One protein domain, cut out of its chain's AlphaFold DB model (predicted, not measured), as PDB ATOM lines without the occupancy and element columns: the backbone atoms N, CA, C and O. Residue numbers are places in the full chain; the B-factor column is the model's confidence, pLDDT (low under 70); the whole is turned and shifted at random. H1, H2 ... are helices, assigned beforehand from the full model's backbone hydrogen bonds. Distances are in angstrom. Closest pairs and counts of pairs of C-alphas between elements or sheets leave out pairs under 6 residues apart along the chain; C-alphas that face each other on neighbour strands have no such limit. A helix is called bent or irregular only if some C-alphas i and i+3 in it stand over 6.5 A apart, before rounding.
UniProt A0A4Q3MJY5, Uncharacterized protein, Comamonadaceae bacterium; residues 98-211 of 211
ATOM      1  N   THR A  98     123.842 109.593 134.069       79.62
ATOM      2  CA  THR A  98     123.436 110.514 135.132       79.62
ATOM      3  C   THR A  98     123.988 111.919 134.917       79.62
ATOM      4  O   THR A  98     123.209 112.871 134.947       79.62
ATOM      5  N   GLU A  99     125.282 112.056 134.623       85.56
ATOM      6  CA  GLU A  99     125.926 113.342 134.321       85.56
ATOM      7  C   GLU A  99     125.323 113.974 133.060       85.56
ATOM      8  O   GLU A  99     124.940 115.144 133.054       85.56
ATOM      9  N   VAL A 100     125.136 113.179 132.002       84.69
ATOM     10  CA  VAL A 100     124.503 113.641 130.760       84.69
ATOM     11  C   VAL A 100     123.069 114.112 131.016       84.69
ATOM     12  O   VAL A 100     122.669 115.176 130.535       84.69
ATOM     13  N   LEU A 101     122.283 113.357 131.792       85.50
ATOM     14  CA  LEU A 101     120.916 113.745 132.142       85.50
ATOM     15  C   LEU A 101     120.879 115.049 132.951       85.50
ATOM     16  O   LEU A 101     120.001 115.886 132.713       85.50
ATOM     17  N   GLU A 102     121.815 115.234 133.880       88.44
ATOM     18  CA  GLU A 102     121.947 116.457 134.668       88.44
ATOM     19  C   GLU A 102     122.290 117.659 133.779       88.44
ATOM     20  O   GLU A 102     121.594 118.676 133.825       88.44
ATOM     21  N   LEU A 103     123.276 117.528 132.886       90.00
ATOM     22  CA  LEU A 103     123.666 118.582 131.945       90.00
ATOM     23  C   LEU A 103     122.509 119.000 131.025       90.00
ATOM     24  O   LEU A 103     122.257 120.197 130.845       90.00
ATOM     25  N   ILE A 104     121.769 118.035 130.468       88.31
ATOM     26  CA  ILE A 104     120.606 118.324 129.614       88.31
ATOM     27  C   ILE A 104     119.504 119.013 130.428       88.31
ATOM     28  O   ILE A 104     118.899 119.975 129.950       88.31
ATOM     29  N   SER A 105     119.252 118.555 131.657       88.94
ATOM     30  CA  SER A 105     118.231 119.140 132.534       88.94
ATOM     31  C   SER A 105     118.578 120.581 132.921       88.94
ATOM     32  O   SER A 105     117.726 121.463 132.822       88.94
ATOM     33  N   ASN A 106     119.840 120.845 133.263       92.12
ATOM     34  CA  ASN A 106     120.334 122.187 133.569       92.12
ATOM     35  C   ASN A 106     120.224 123.118 132.354       92.12
ATOM     36  O   ASN A 106     119.750 124.248 132.472       92.12
ATOM     37  N   SER A 107     120.595 122.637 131.163       91.50
ATOM     38  CA  SER A 107     120.442 123.404 129.922       91.50
ATOM     39  C   SER A 107     118.975 123.736 129.620       91.50
ATOM     40  O   SER A 107     118.670 124.862 129.223       91.50
ATOM     41  N   LEU A 108     118.055 122.795 129.854       90.56
ATOM     42  CA  LEU A 108     116.620 123.012 129.667       90.56
ATOM     43  C   LEU A 108     116.082 124.123 130.582       90.56
ATOM     44  O   LEU A 108     115.309 124.966 130.126       90.56
ATOM     45  N   GLU A 109     116.492 124.153 131.851       92.12
ATOM     46  CA  GLU A 109     116.094 125.222 132.777       92.12
ATOM     47  C   GLU A 109     116.639 126.589 132.342       92.12
ATOM     48  O   GLU A 109     115.899 127.576 132.337       92.12
ATOM     49  N   ILE A 110     117.886 126.656 131.860       91.19
ATOM     50  CA  ILE A 110     118.456 127.894 131.304       91.19
ATOM     51  C   ILE A 110     117.625 128.399 130.116       91.19
ATOM     52  O   ILE A 110     117.308 129.589 130.048       91.19
ATOM     53  N   HIS A 111     117.228 127.520 129.192       88.38
ATOM     54  CA  HIS A 111     116.420 127.922 128.037       88.38
ATOM     55  C   HIS A 111     115.023 128.416 128.429       88.38
ATOM     56  O   HIS A 111     114.559 129.407 127.865       88.38
ATOM     57  N   LYS A 112     114.378 127.812 129.435       88.88
ATOM     58  CA  LYS A 112     113.109 128.328 129.982       88.88
ATOM     59  C   LYS A 112     113.265 129.716 130.602       88.88
ATOM     60  O   LYS A 112     112.375 130.548 130.468       88.88
ATOM     61  N   ILE A 113     114.388 129.984 131.269       90.12
ATOM     62  CA  ILE A 113     114.680 131.318 131.811       90.12
ATOM     63  C   ILE A 113     114.858 132.331 130.673       90.12
ATOM     64  O   ILE A 113     114.391 133.465 130.781       90.12
ATOM     65  N   ILE A 114     115.521 131.945 129.577       87.06
ATOM     66  CA  ILE A 114     115.675 132.803 128.393       87.06
ATOM     67  C   ILE A 114     114.309 133.129 127.772       87.06
ATOM     68  O   ILE A 114     114.080 134.286 127.429       87.06
ATOM     69  N   ASP A 115     113.398 132.157 127.704       86.75
ATOM     70  CA  ASP A 115     112.031 132.321 127.177       86.75
ATOM     71  C   ASP A 115     111.202 133.356 127.965       86.75
ATOM     72  O   ASP A 115     110.330 134.027 127.423       86.75
ATOM     73  N   GLN A 116     111.520 133.558 129.247       85.88
ATOM     74  CA  GLN A 116     110.838 134.524 130.119       85.88
ATOM     75  C   GLN A 116     111.409 135.949 130.045       85.88
ATOM     76  O   GLN A 116     110.900 136.859 130.713       85.88
ATOM     77  N   ARG A 117     112.491 136.178 129.289       83.31
ATOM     78  CA  ARG A 117     113.140 137.495 129.234       83.31
ATOM     79  C   ARG A 117     112.268 138.532 128.514       83.31
ATOM     80  O   ARG A 117     111.455 138.187 127.661       83.31
ATOM     81  N   PRO A 118     112.453 139.833 128.818       85.31
ATOM     82  CA  PRO A 118     111.826 140.906 128.055       85.31
ATOM     83  C   PRO A 118     112.147 140.762 126.567       85.31
ATOM     84  O   PRO A 118     113.312 140.778 126.174       85.31
ATOM     85  N   ASN A 119     111.105 140.624 125.756       91.56
ATOM     86  CA  ASN A 119     111.238 140.437 124.322       91.56
ATOM     87  C   ASN A 119     111.404 141.791 123.593       91.56
ATOM     88  O   ASN A 119     111.198 142.867 124.172       91.56
ATOM     89  N   ILE A 120     111.836 141.752 122.329       95.88
ATOM     90  CA  ILE A 120     112.108 142.958 121.524       95.88
ATOM     91  C   ILE A 120     110.840 143.809 121.414       95.88
ATOM     92  O   ILE A 120     110.894 145.030 121.561       95.88
ATOM     93  N   SER A 121     109.690 143.164 121.248       97.12
ATOM     94  CA  SER A 121     108.380 143.804 121.196       97.12
ATOM     95  C   SER A 121     108.108 144.704 122.402       97.12
ATOM     96  O   SER A 121     107.664 145.845 122.243       97.12
ATOM     97  N   ARG A 122     108.408 144.229 123.615       97.19
ATOM     98  CA  ARG A 122     108.273 145.019 124.844       97.19
ATOM     99  C   ARG A 122     109.183 146.244 124.827       97.19
ATOM    100  O   ARG A 122     108.720 147.337 125.153       97.19
ATOM    101  N   ALA A 123     110.449 146.074 124.446       97.06
ATOM    102  CA  ALA A 123     111.413 147.172 124.382       97.06
ATOM    103  C   ALA A 123     110.979 148.244 123.370       97.06
ATOM    104  O   ALA A 123     110.944 149.428 123.706       97.06
ATOM    105  N   VAL A 124     110.551 147.821 122.178       97.81
ATOM    106  CA  VAL A 124     110.059 148.703 121.110       97.81
ATOM    107  C   VAL A 124     108.863 149.532 121.577       97.81
ATOM    108  O   VAL A 124     108.855 150.747 121.390       97.81
ATOM    109  N   ILE A 125     107.864 148.919 122.222       97.94
ATOM    110  CA  ILE A 125     106.686 149.654 122.707       97.94
ATOM    111  C   ILE A 125     107.047 150.632 123.828       97.94
ATOM    112  O   ILE A 125     106.591 151.775 123.798       97.94
ATOM    113  N   ILE A 126     107.874 150.224 124.798       97.50
ATOM    114  CA  ILE A 126     108.308 151.111 125.891       97.50
ATOM    115  C   ILE A 126     109.049 152.326 125.330       97.50
ATOM    116  O   ILE A 126     108.775 153.456 125.732       97.50
ATOM    117  N   GLU A 127     109.961 152.104 124.390       98.00
ATOM    118  CA  GLU A 127     110.738 153.176 123.779       98.00
ATOM    119  C   GLU A 127     109.864 154.090 122.910       98.00
ATOM    120  O   GLU A 127     110.000 155.311 122.955       98.00
ATOM    121  N   THR A 128     108.878 153.526 122.209       98.00
ATOM    122  CA  THR A 128     107.888 154.306 121.453       98.00
ATOM    123  C   THR A 128     107.095 155.243 122.364       98.00
ATOM    124  O   THR A 128     106.942 156.423 122.047       98.00
ATOM    125  N   LEU A 129     106.602 154.748 123.507       97.75
ATOM    126  CA  LEU A 129     105.867 155.563 124.484       97.75
ATOM    127  C   LEU A 129     106.736 156.714 125.007       97.75
ATOM    128  O   LEU A 129     106.279 157.853 125.060       97.75
ATOM    129  N   LYS A 130     108.013 156.441 125.313       97.88
ATOM    130  CA  LYS A 130     108.968 157.465 125.762       97.88
ATOM    131  C   LYS A 130     109.210 158.543 124.706       97.88
ATOM    132  O   LYS A 130     109.124 159.723 125.025       97.88
ATOM    133  N   ARG A 131     109.492 158.153 123.459       97.50
ATOM    134  CA  ARG A 131     109.824 159.085 122.364       97.50
ATOM    135  C   ARG A 131     108.636 159.924 121.904       97.50
ATOM    136  O   ARG A 131     108.815 161.067 121.502       97.50
ATOM    137  N   SER A 132     107.433 159.357 121.945       96.88
ATOM    138  CA  SER A 132     106.203 160.048 121.532       96.88
ATOM    139  C   SER A 132     105.567 160.895 122.635       96.88
ATOM    140  O   SER A 132     104.740 161.751 122.331       96.88
ATOM    141  N   GLY A 133     105.902 160.644 123.906       97.00
ATOM    142  CA  GLY A 133     105.199 161.227 125.053       97.00
ATOM    143  C   GLY A 133     103.779 160.679 125.249       97.00
ATOM    144  O   GLY A 133     103.011 161.230 126.034       97.00
ATOM    145  N   PHE A 134     103.411 159.611 124.538       97.75
ATOM    146  CA  PHE A 134     102.085 159.006 124.614       97.75
ATOM    147  C   PHE A 134     101.923 158.134 125.853       97.75
ATOM    148  O   PHE A 134     102.843 157.435 126.280       97.75
ATOM    149  N   ASN A 135     100.699 158.088 126.378       97.44
ATOM    150  CA  ASN A 135     100.299 157.002 127.266       97.44
ATOM    151  C   ASN A 135      99.844 155.768 126.445       97.44
ATOM    152  O   ASN A 135      99.731 155.802 125.215       97.44
ATOM    153  N   GLN A 136      99.561 154.648 127.122       97.50
ATOM    154  CA  GLN A 136      99.148 153.404 126.451       97.50
ATOM    155  C   GLN A 136      97.857 153.556 125.627       97.50
ATOM    156  O   GLN A 136      97.705 152.893 124.600       97.50
ATOM    157  N   LYS A 137      96.926 154.411 126.068       97.88
ATOM    158  CA  LYS A 137      95.659 154.668 125.378       97.88
ATOM    159  C   LYS A 137      95.907 155.454 124.092       97.88
ATOM    160  O   LYS A 137      95.416 155.036 123.046       97.88
ATOM    161  N   ASP A 138      96.721 156.503 124.143       98.12
ATOM    162  CA  ASP A 138      97.035 157.335 122.975       98.12
ATOM    163  C   ASP A 138      97.751 156.519 121.892       98.12
ATOM    164  O   ASP A 138      97.349 156.536 120.725       98.12
ATOM    165  N   LEU A 139      98.755 155.723 122.284       97.81
ATOM    166  CA  LEU A 139      99.465 154.848 121.351       97.81
ATOM    167  C   LEU A 139      98.520 153.817 120.722       97.81
ATOM    168  O   LEU A 139      98.603 153.564 119.522       97.81
ATOM    169  N   SER A 140      97.602 153.248 121.512       97.81
ATOM    170  CA  SER A 140      96.641 152.266 121.005       97.81
ATOM    171  C   SER A 140      95.716 152.846 119.932       97.81
ATOM    172  O   SER A 140      95.485 152.195 118.915       97.81
ATOM    173  N   VAL A 141      95.269 154.096 120.101       97.62
ATOM    174  CA  VAL A 141      94.486 154.813 119.085       97.62
ATOM    175  C   VAL A 141      95.331 155.036 117.834       97.62
ATOM    176  O   VAL A 141      94.860 154.775 116.730       97.62
ATOM    177  N   GLN A 142      96.594 155.446 117.994       96.69
ATOM    178  CA  GLN A 142      97.471 155.726 116.856       96.69
ATOM    179  C   GLN A 142      97.822 154.511 116.000       96.69
ATOM    180  O   GLN A 142      97.975 154.648 114.789       96.69
ATOM    181  N   ILE A 143      97.954 153.329 116.600       95.50
ATOM    182  CA  ILE A 143      98.263 152.104 115.848       95.50
ATOM    183  C   ILE A 143      97.025 151.247 115.553       95.50
ATOM    184  O   ILE A 143      97.156 150.147 115.021       95.50
ATOM    185  N   GLY A 144      95.826 151.733 115.893       96.31
ATOM    186  CA  GLY A 144      94.564 151.049 115.612       96.31
ATOM    187  C   GLY A 144      94.382 149.741 116.389       96.31
ATOM    188  O   GLY A 144      93.927 148.746 115.827       96.31
ATOM    189  N   CYS A 145      94.749 149.712 117.672       96.75
ATOM    190  CA  CYS A 145      94.569 148.551 118.543       96.75
ATOM    191  C   CYS A 145      93.931 148.921 119.891       96.75
ATOM    192  O   CYS A 145      93.672 150.077 120.199       96.75
ATOM    193  N   THR A 146      93.683 147.922 120.739       97.81
ATOM    194  CA  THR A 146      93.125 148.137 122.085       97.81
ATOM    195  C   THR A 146      94.216 148.497 123.109       97.81
ATOM    196  O   THR A 146      95.296 147.904 123.042       97.81
ATOM    197  N   PRO A 147      93.948 149.333 124.130       97.62
ATOM    198  CA  PRO A 147      94.906 149.606 125.210       97.62
ATOM    199  C   PRO A 147      95.373 148.347 125.960       97.62
ATOM    200  O   PRO A 147      96.544 148.214 126.304       97.62
ATOM    201  N   SER A 148      94.483 147.367 126.160       97.75
ATOM    202  CA  SER A 148      94.810 146.087 126.812       97.75
ATOM    203  C   SER A 148      95.845 145.266 126.038       97.75
ATOM    204  O   SER A 148      96.632 144.522 126.630       97.75
ATOM    205  N   PHE A 149      95.878 145.419 124.715       97.75
ATOM    206  CA  PHE A 149      96.874 144.794 123.856       97.75
ATOM    207  C   PHE A 149      98.258 145.412 124.074       97.75
ATOM    208  O   PHE A 149      99.210 144.670 124.310       97.75
ATOM    209  N   ILE A 150      98.350 146.747 124.113       97.44
ATOM    210  CA  ILE A 150      99.582 147.463 124.480       97.44
ATOM    211  C   ILE A 150     100.051 147.026 125.868       97.44
ATOM    212  O   ILE A 150     101.204 146.629 126.030       97.44
ATOM    213  N   ASN A 151      99.143 146.996 126.849       97.25
ATOM    214  CA  ASN A 151      99.469 146.557 128.202       97.25
ATOM    215  C   ASN A 151     100.035 145.123 128.223       97.25
ATOM    216  O   ASN A 151     101.034 144.851 128.893       97.25
ATOM    217  N   SER A 152      99.454 144.214 127.434       96.81
ATOM    218  CA  SER A 152      99.926 142.828 127.319       96.81
ATOM    219  C   SER A 152     101.352 142.741 126.770       96.81
ATOM    220  O   SER A 152     102.139 141.946 127.282       96.81
ATOM    221  N   ILE A 153     101.702 143.573 125.782       96.50
ATOM    222  CA  ILE A 153     103.066 143.639 125.232       96.50
ATOM    223  C   ILE A 153     104.032 144.246 126.254       96.50
ATOM    224  O   ILE A 153     105.086 143.679 126.525       96.50
ATOM    225  N   THR A 154     103.658 145.355 126.902       95.56
ATOM    226  CA  THR A 154     104.511 145.986 127.929       95.56
ATOM    227  C   THR A 154     104.754 145.089 129.144       95.56
ATOM    228  O   THR A 154     105.789 145.206 129.798       95.56
ATOM    229  N   SER A 155     103.830 144.160 129.407       93.81
ATOM    230  CA  SER A 155     103.938 143.128 130.443       93.81
ATOM    231  C   SER A 155     104.700 141.876 129.979       93.81
ATOM    232  O   SER A 155     104.848 140.948 130.765       93.81
ATOM    233  N   GLY A 156     105.140 141.810 128.717       91.75
ATOM    234  CA  GLY A 156     105.850 140.661 128.139       91.75
ATOM    235  C   GLY A 156     104.978 139.435 127.840       91.75
ATOM    236  O   GLY A 156     105.507 138.371 127.562       91.75
ATOM    237  N   LYS A 157     103.644 139.553 127.886       91.75
ATOM    238  CA  LYS A 157     102.718 138.426 127.647       91.75
ATOM    239  C   LYS A 157     102.418 138.182 126.168       91.75
ATOM    240  O   LYS A 157     101.846 137.153 125.823       91.75
ATOM    241  N   LYS A 158     102.684 139.167 125.309       94.00
ATOM    242  CA  LYS A 158     102.426 139.110 123.866       94.00
ATOM    243  C   LYS A 158     103.554 139.793 123.107       94.00
ATOM    244  O   LYS A 158     104.064 140.815 123.561       94.00
ATOM    245  N   SER A 159     103.858 139.276 121.927       95.25
ATOM    246  CA  SER A 159     104.761 139.910 120.965       95.25
ATOM    247  C   SER A 159     103.962 140.828 120.030       95.25
ATOM    248  O   SER A 159     102.766 140.620 119.793       95.25
ATOM    249  N   LEU A 160     104.604 141.879 119.531       96.88
ATOM    250  CA  LEU A 160     104.054 142.871 118.619       96.88
ATOM    251  C   LEU A 160     104.024 142.291 117.192       96.88
ATOM    252  O   LEU A 160     105.069 141.963 116.632       96.88
ATOM    253  N   PRO A 161     102.847 142.176 116.556       96.75
ATOM    254  CA  PRO A 161     102.750 141.712 115.183       96.75
ATOM    255  C   PRO A 161     103.483 142.633 114.207       96.75
ATOM    256  O   PRO A 161     103.311 143.850 114.248       96.75
ATOM    257  N   ILE A 162     104.188 142.029 113.246       97.38
ATOM    258  CA  ILE A 162     104.958 142.728 112.200       97.38
ATOM    259  C   ILE A 162     104.111 143.752 111.428       97.38
ATOM    260  O   ILE A 162     104.617 144.795 111.038       97.38
ATOM    261  N   LYS A 163     102.800 143.525 111.269       96.94
ATOM    262  CA  LYS A 163     101.900 144.483 110.600       96.94
ATOM    263  C   LYS A 163     101.864 145.877 111.248       96.94
ATOM    264  O   LYS A 163     101.458 146.827 110.595       96.94
ATOM    265  N   TYR A 164     102.260 146.000 112.519       97.31
ATOM    266  CA  TYR A 164     102.361 147.290 113.209       97.31
ATOM    267  C   TYR A 164     103.741 147.946 113.055       97.31
ATOM    268  O   TYR A 164     103.912 149.086 113.483       97.31
ATOM    269  N   ALA A 165     104.719 147.268 112.447       97.19
ATOM    270  CA  ALA A 165     106.093 147.752 112.351       97.19
ATOM    271  C   ALA A 165     106.180 149.100 111.633       97.19
ATOM    272  O   ALA A 165     106.814 150.010 112.152       97.19
ATOM    273  N   SER A 166     105.486 149.278 110.505       95.94
ATOM    274  CA  SER A 166     105.482 150.543 109.754       95.94
ATOM    275  C   SER A 166     104.929 151.718 110.568       95.94
ATOM    276  O   SER A 166     105.489 152.813 110.534       95.94
ATOM    277  N   PHE A 167     103.872 151.489 111.353       96.50
ATOM    278  CA  PHE A 167     103.286 152.504 112.233       96.50
ATOM    279  C   PHE A 167     104.232 152.924 113.355       96.50
ATOM    280  O   PHE A 167     104.228 154.088 113.753       96.50
ATOM    281  N   ILE A 168     105.021 151.981 113.867       97.25
ATOM    282  CA  ILE A 168     105.971 152.208 114.956       97.25
ATOM    283  C   ILE A 168     107.301 152.767 114.434       97.25
ATOM    284  O   ILE A 168     107.915 153.599 115.096       97.25
ATOM    285  N   GLN A 169     107.721 152.387 113.225       97.94
ATOM    286  CA  GLN A 169     108.995 152.787 112.627       97.94
ATOM    287  C   GLN A 169     109.174 154.306 112.578       97.94
ATOM    288  O   GLN A 169     110.293 154.775 112.720       97.94
ATOM    289  N   LYS A 170     108.092 155.086 112.450       97.00
ATOM    290  CA  LYS A 170     108.151 156.560 112.434       97.00
ATOM    291  C   LYS A 170     108.743 157.192 113.706       97.00
ATOM    292  O   LYS A 170     109.075 158.370 113.686       97.00
ATOM    293  N   TYR A 171     108.852 156.435 114.801       96.94
ATOM    294  CA  TYR A 171     109.452 156.881 116.065       96.94
ATOM    295  C   TYR A 171     110.933 156.490 116.214       96.94
ATOM    296  O   TYR A 171     111.557 156.799 117.231       96.94
ATOM    297  N   PHE A 172     111.497 155.812 115.215       97.19
ATOM    298  CA  PHE A 172     112.873 155.332 115.201       97.19
ATOM    299  C   PHE A 172     113.560 155.785 113.916       97.19
ATOM    300  O   PHE A 172     112.967 155.745 112.837       97.19
ATOM    301  N   ASP A 173     114.829 156.170 114.016       96.12
ATOM    302  CA  ASP A 173     115.647 156.336 112.822       96.12
ATOM    303  C   ASP A 173     115.868 154.954 112.194       96.12
ATOM    304  O   ASP A 173     116.426 154.058 112.828       96.12
ATOM    305  N   LYS A 174     115.413 154.768 110.951       94.94
ATOM    306  CA  LYS A 174     115.532 153.486 110.244       94.94
ATOM    307  C   LYS A 174     116.992 153.089 109.998       94.94
ATOM    308  O   LYS A 174     117.272 151.900 109.874       94.94
ATOM    309  N   SER A 175     117.907 154.055 109.920       95.31
ATOM    310  CA  SER A 175     119.338 153.782 109.765       95.31
ATOM    311  C   SER A 175     119.964 153.198 111.036       95.31
ATOM    312  O   SER A 175     120.875 152.377 110.941       95.31
ATOM    313  N   GLU A 176     119.429 153.548 112.208       96.06
ATOM    314  CA  GLU A 176     119.887 153.044 113.506       96.06
ATOM    315  C   GLU A 176     119.130 151.781 113.940       96.06
ATOM    316  O   GLU A 176     119.720 150.847 114.485       96.06
ATOM    317  N   PHE A 177     117.814 151.744 113.710       97.25
ATOM    318  CA  PHE A 177     116.947 150.670 114.177       97.25
ATOM    319  C   PHE A 177     115.769 150.412 113.228       97.25
ATOM    320  O   PHE A 177     114.814 151.190 113.131       97.25
ATOM    321  N   ASP A 178     115.811 149.256 112.564       98.19
ATOM    322  CA  ASP A 178     114.718 148.750 111.734       98.19
ATOM    323  C   ASP A 178     113.780 147.872 112.580       98.19
ATOM    324  O   ASP A 178     114.104 146.734 112.940       98.19
ATOM    325  N   VAL A 179     112.607 148.422 112.906       97.81
ATOM    326  CA  VAL A 179     111.588 147.786 113.748       97.81
ATOM    327  C   VAL A 179     111.076 146.501 113.105       97.81
ATOM    328  O   VAL A 179     110.898 145.497 113.793       97.81
ATOM    329  N   GLU A 180     110.845 146.499 111.793       97.81
ATOM    330  CA  GLU A 180     110.322 145.325 111.095       97.81
ATOM    331  C   GLU A 180     111.316 144.165 111.169       97.81
ATOM    332  O   GLU A 180     110.954 143.056 111.574       97.81
ATOM    333  N   LYS A 181     112.586 144.438 110.857       97.81
ATOM    334  CA  LYS A 181     113.660 143.444 110.940       97.81
ATOM    335  C   LYS A 181     113.853 142.936 112.370       97.81
ATOM    336  O   LYS A 181     114.064 141.739 112.573       97.81
ATOM    337  N   ALA A 182     113.750 143.815 113.366       97.50
ATOM    338  CA  ALA A 182     113.854 143.442 114.773       97.50
ATOM    339  C   ALA A 182     112.735 142.469 115.196       97.50
ATOM    340  O   ALA A 182     113.025 141.422 115.777       97.50
ATOM    341  N   LEU A 183     111.479 142.748 114.829       97.19
ATOM    342  CA  LEU A 183     110.334 141.869 115.120       97.19
ATOM    343  C   LEU A 183     110.394 140.538 114.345       97.19
ATOM    344  O   LEU A 183     109.994 139.492 114.856       97.19
ATOM    345  N   GLN A 184     110.913 140.540 113.113       97.38
ATOM    346  CA  GLN A 184     111.159 139.303 112.360       97.38
ATOM    347  C   GLN A 184     112.199 138.413 113.061       97.38
ATOM    348  O   GLN A 184     111.996 137.201 113.184       97.38
ATOM    349  N   ASN A 185     113.290 139.010 113.546       95.19
ATOM    350  CA  ASN A 185     114.330 138.302 114.292       95.19
ATOM    351  C   ASN A 185     113.829 137.779 115.641       95.19
ATOM    352  O   ASN A 185     114.197 136.668 116.027       95.19
ATOM    353  N   GLU A 186     112.970 138.532 116.328       95.00
ATOM    354  CA  GLU A 186     112.281 138.086 117.543       95.00
ATOM    355  C   GLU A 186     111.480 136.813 117.270       95.00
ATOM    356  O   GLU A 186     111.762 135.773 117.858       95.00
ATOM    357  N   LYS A 187     110.578 136.849 116.280       94.94
ATOM    358  CA  LYS A 187     109.753 135.693 115.900       94.94
ATOM    359  C   LYS A 187     110.596 134.474 115.509       94.94
ATOM    360  O   LYS A 187     110.237 133.336 115.816       94.94
ATOM    361  N   ARG A 188     111.712 134.689 114.801       95.44
ATOM    362  CA  ARG A 188     112.642 133.610 114.435       95.44
ATOM    363  C   ARG A 188     113.318 133.016 115.669       95.44
ATOM    364  O   ARG A 188     113.420 131.796 115.758       95.44
ATOM    365  N   SER A 189     113.752 133.861 116.599       92.44
ATOM    366  CA  SER A 189     114.384 133.442 117.853       92.44
ATOM    367  C   SER A 189     113.412 132.669 118.744       92.44
ATOM    368  O   SER A 189     113.768 131.595 119.213       92.44
ATOM    369  N   GLU A 190     112.174 133.149 118.901       92.88
ATOM    370  CA  GLU A 190     111.105 132.456 119.640       92.88
ATOM    371  C   GLU A 190     110.850 131.056 119.063       92.88
ATOM    372  O   GLU A 190     110.799 130.070 119.797       92.88
ATOM    373  N   LYS A 191     110.761 130.942 117.729       94.94
ATOM    374  CA  LYS A 191     110.579 129.649 117.059       94.94
ATOM    375  C   LYS A 191     111.747 128.693 117.328       94.94
ATOM    376  O   LYS A 191     111.512 127.542 117.681       94.94
ATOM    377  N   LEU A 192     112.986 129.162 117.165       94.44
ATOM    378  CA  LEU A 192     114.178 128.343 117.405       94.44
ATOM    379  C   LEU A 192     114.272 127.900 118.870       94.44
ATOM    380  O   LEU A 192     114.569 126.739 119.137       94.44
ATOM    381  N   LEU A 193     113.980 128.795 119.815       93.00
ATOM    382  CA  LEU A 193     113.991 128.474 121.239       93.00
ATOM    383  C   LEU A 193     112.935 127.416 121.584       93.00
ATOM    384  O   LEU A 193     113.246 126.450 122.278       93.00
ATOM    385  N   ALA A 194     111.719 127.545 121.045       93.19
ATOM    386  CA  ALA A 194     110.665 126.550 121.224       93.19
ATOM    387  C   ALA A 194     111.061 125.174 120.656       93.19
ATOM    388  O   ALA A 194     110.826 124.148 121.299       93.19
ATOM    389  N   GLU A 195     111.700 125.140 119.482       95.81
ATOM    390  CA  GLU A 195     112.225 123.908 118.878       95.81
ATOM    391  C   GLU A 195     113.325 123.270 119.743       95.81
ATOM    392  O   GLU A 195     113.284 122.061 119.984       95.81
ATOM    393  N   ILE A 196     114.259 124.074 120.267       93.75
ATOM    394  CA  ILE A 196     115.325 123.619 121.175       93.75
ATOM    395  C   ILE A 196     114.730 123.020 122.452       93.75
ATOM    396  O   ILE A 196     115.080 121.899 122.817       93.75
ATOM    397  N   ILE A 197     113.797 123.721 123.102       93.00
ATOM    398  CA  ILE A 197     113.142 123.253 124.332       93.00
ATOM    399  C   ILE A 197     112.411 121.927 124.077       93.00
ATOM    400  O   ILE A 197     112.574 120.978 124.846       93.00
ATOM    401  N   ALA A 198     111.645 121.827 122.988       93.69
ATOM    402  CA  ALA A 198     110.912 120.609 122.648       93.69
ATOM    403  C   ALA A 198     111.851 119.423 122.374       93.69
ATOM    404  O   ALA A 198     111.589 118.296 122.801       93.69
ATOM    405  N   LEU A 199     112.960 119.665 121.672       93.19
ATOM    406  CA  LEU A 199     113.980 118.658 121.398       93.19
ATOM    407  C   LEU A 199     114.672 118.203 122.692       93.19
ATOM    408  O   LEU A 199     114.781 117.003 122.933       93.19
ATOM    409  N   GLN A 200     115.053 119.132 123.569       91.75
ATOM    410  CA  GLN A 200     115.647 118.809 124.869       91.75
ATOM    411  C   GLN A 200     114.701 118.002 125.760       91.75
ATOM    412  O   GLN A 200     115.122 117.013 126.353       91.75
ATOM    413  N   GLN A 201     113.412 118.346 125.806       92.25
ATOM    414  CA  GLN A 201     112.412 117.566 126.541       92.25
ATOM    415  C   GLN A 201     112.318 116.120 126.036       92.25
ATOM    416  O   GLN A 201     112.241 115.192 126.844       92.25
ATOM    417  N   LYS A 202     112.374 115.911 124.712       92.56
ATOM    418  CA  LYS A 202     112.424 114.563 124.126       92.56
ATOM    419  C   LYS A 202     113.685 113.815 124.549       92.56
ATOM    420  O   LYS A 202     113.579 112.658 124.947       92.56
ATOM    421  N   TYR A 203     114.850 114.463 124.521       88.56
ATOM    422  CA  TYR A 203     116.096 113.850 124.988       88.56
ATOM    423  C   TYR A 203     116.033 113.463 126.466       88.56
ATOM    424  O   TYR A 203     116.382 112.335 126.802       88.56
ATOM    425  N   VAL A 204     115.524 114.340 127.338       88.38
ATOM    426  CA  VAL A 204     115.318 114.026 128.763       88.38
ATOM    427  C   VAL A 204     114.404 112.810 128.929       88.38
ATOM    428  O   VAL A 204     114.700 111.929 129.733       88.38
ATOM    429  N   ALA A 205     113.307 112.729 128.168       87.44
ATOM    430  CA  ALA A 205     112.389 111.593 128.228       87.44
ATOM    431  C   ALA A 205     113.048 110.278 127.776       87.44
ATOM    432  O   ALA A 205     112.879 109.256 128.439       87.44
ATOM    433  N   ILE A 206     113.833 110.310 126.692       86.00
ATOM    434  CA  ILE A 206     114.586 109.147 126.202       86.00
ATOM    435  C   ILE A 206     115.597 108.693 127.258       86.00
ATOM    436  O   ILE A 206     115.583 107.529 127.647       86.00
ATOM    437  N   TRP A 207     116.420 109.600 127.785       82.62
ATOM    438  CA  TRP A 207     117.433 109.257 128.790       82.62
ATOM    439  C   TRP A 207     116.829 108.686 130.075       82.62
ATOM    440  O   TRP A 207     117.340 107.706 130.612       82.62
ATOM    441  N   ARG A 208     115.687 109.218 130.526       81.62
ATOM    442  CA  ARG A 208     114.938 108.664 131.668       81.62
ATOM    443  C   ARG A 208     114.366 107.269 131.425       81.62
ATOM    444  O   ARG A 208     114.085 106.586 132.393       81.62
ATOM    445  N   SER A 209     114.142 106.869 130.174       80.56
ATOM    446  CA  SER A 209     113.680 105.509 129.852       80.56
ATOM    447  C   SER A 209     114.813 104.481 129.831       80.56
ATOM    448  O   SER A 209     114.560 103.283 129.943       80.56
ATOM    449  N   ILE A 210     116.056 104.949 129.664       75.62
ATOM    450  CA  ILE A 210     117.252 104.105 129.624       75.62
ATOM    451  C   ILE A 210     117.744 103.815 131.048       75.62
ATOM    452  O   ILE A 210     118.098 102.669 131.328       75.62
ATOM    453  N   ASN A 211     117.717 104.809 131.943       61.53
ATOM    454  CA  ASN A 211     117.979 104.635 133.381       61.53
ATOM    455  C   ASN A 211     116.870 103.802 134.038       61.53
ATOM    456  O   ASN A 211     117.176 102.682 134.514       61.53
TER     457      ASN A 211
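Overview. This is residues 98 to 211 of the 211 residues of an uncharacterized protein of Comamonadaceae bacterium (UniProt A0A4Q3MJY5). Picture a stalk with a head: two helices, H1 and the much longer H6, run side by side in opposite directions, and the four shorter helices H2, H3, H4 and H5 gather into a small head at one end. H6 makes most of the length, and its residues 179 to 186 reach into the head, where they meet H2. The printed part has 114 residues with six named helices, H1 to H6 in order along the chain, and no named strand; its class is all helix. It is loose, with a radius of gyration of the C-alphas of 18.4 A, and elongated, spanning 58 by 30 by 20 A.

Arrangement. Start with H1, residues 98 to 115, and set it beside the hub, H6, residues 179 to 210. They touch, closest at the C-alphas of Leu 108 and Ile 197, 6.4 A apart, at a shallow tilt of 25 degrees, opposite ways. Next comes H2, residues 120 to 132, whose residues 120 to 124 alone touch residues 179 to 186 of H6; the closest C-alphas, of Ile 120 and Glu 186, are 6.3 A apart. Go on to H3, residues 136 to 142, and H4, residues 147 to 154: they touch at the C-alphas of Lys 137 and Pro 147, 5.1 A apart, at a steep tilt of 69 degrees, only just short of about perpendicular. H4 also touches H2, through residues 121 to 126 of H2 alone, closest at the C-alphas of Arg 122 and Thr 154, 5.0 A apart. H5, residues 162 to 169, forms a helical hairpin with H6 at a steep tilt of 41 degrees; it touches residues 179 to 184 of H6 alone, closest at the C-alphas of Ala 165 and Glu 180, 5.0 A apart. H1 is apart from H2, H3, H4 and H5. In H1, H2, H3, H4 and H6 every O i to N i+4 pair is within hydrogen-bond range; in H5 2 of 4 are.

Along the chain. Find C-alpha 98 at (123.436, 110.514, 135.132); from there H1 runs 25.9 A to C-alpha 115. H2 covers 18.1 A, H3 10.0 A, H4 10.6 A and H5 10.8 A. H5 is irregular, with C-alphas 163 and 166 7.1 A apart. Then look for C-alpha 179 at (111.588, 147.786, 113.748), where H6 begins its 46.8 A to C-alpha 210 at (117.252, 104.105, 129.624).

Size, cuts and confidence. The two C-alphas farthest apart, of Gly 133 and Asn 211, are 58.6 A apart, while those of Thr 98 and Asn 211 are 8.2 A apart. The printed part has no cut and no long link. The mean pLDDT of the printed part is 93.4, and you will find one residue under 70, the chain's last, Asn 211.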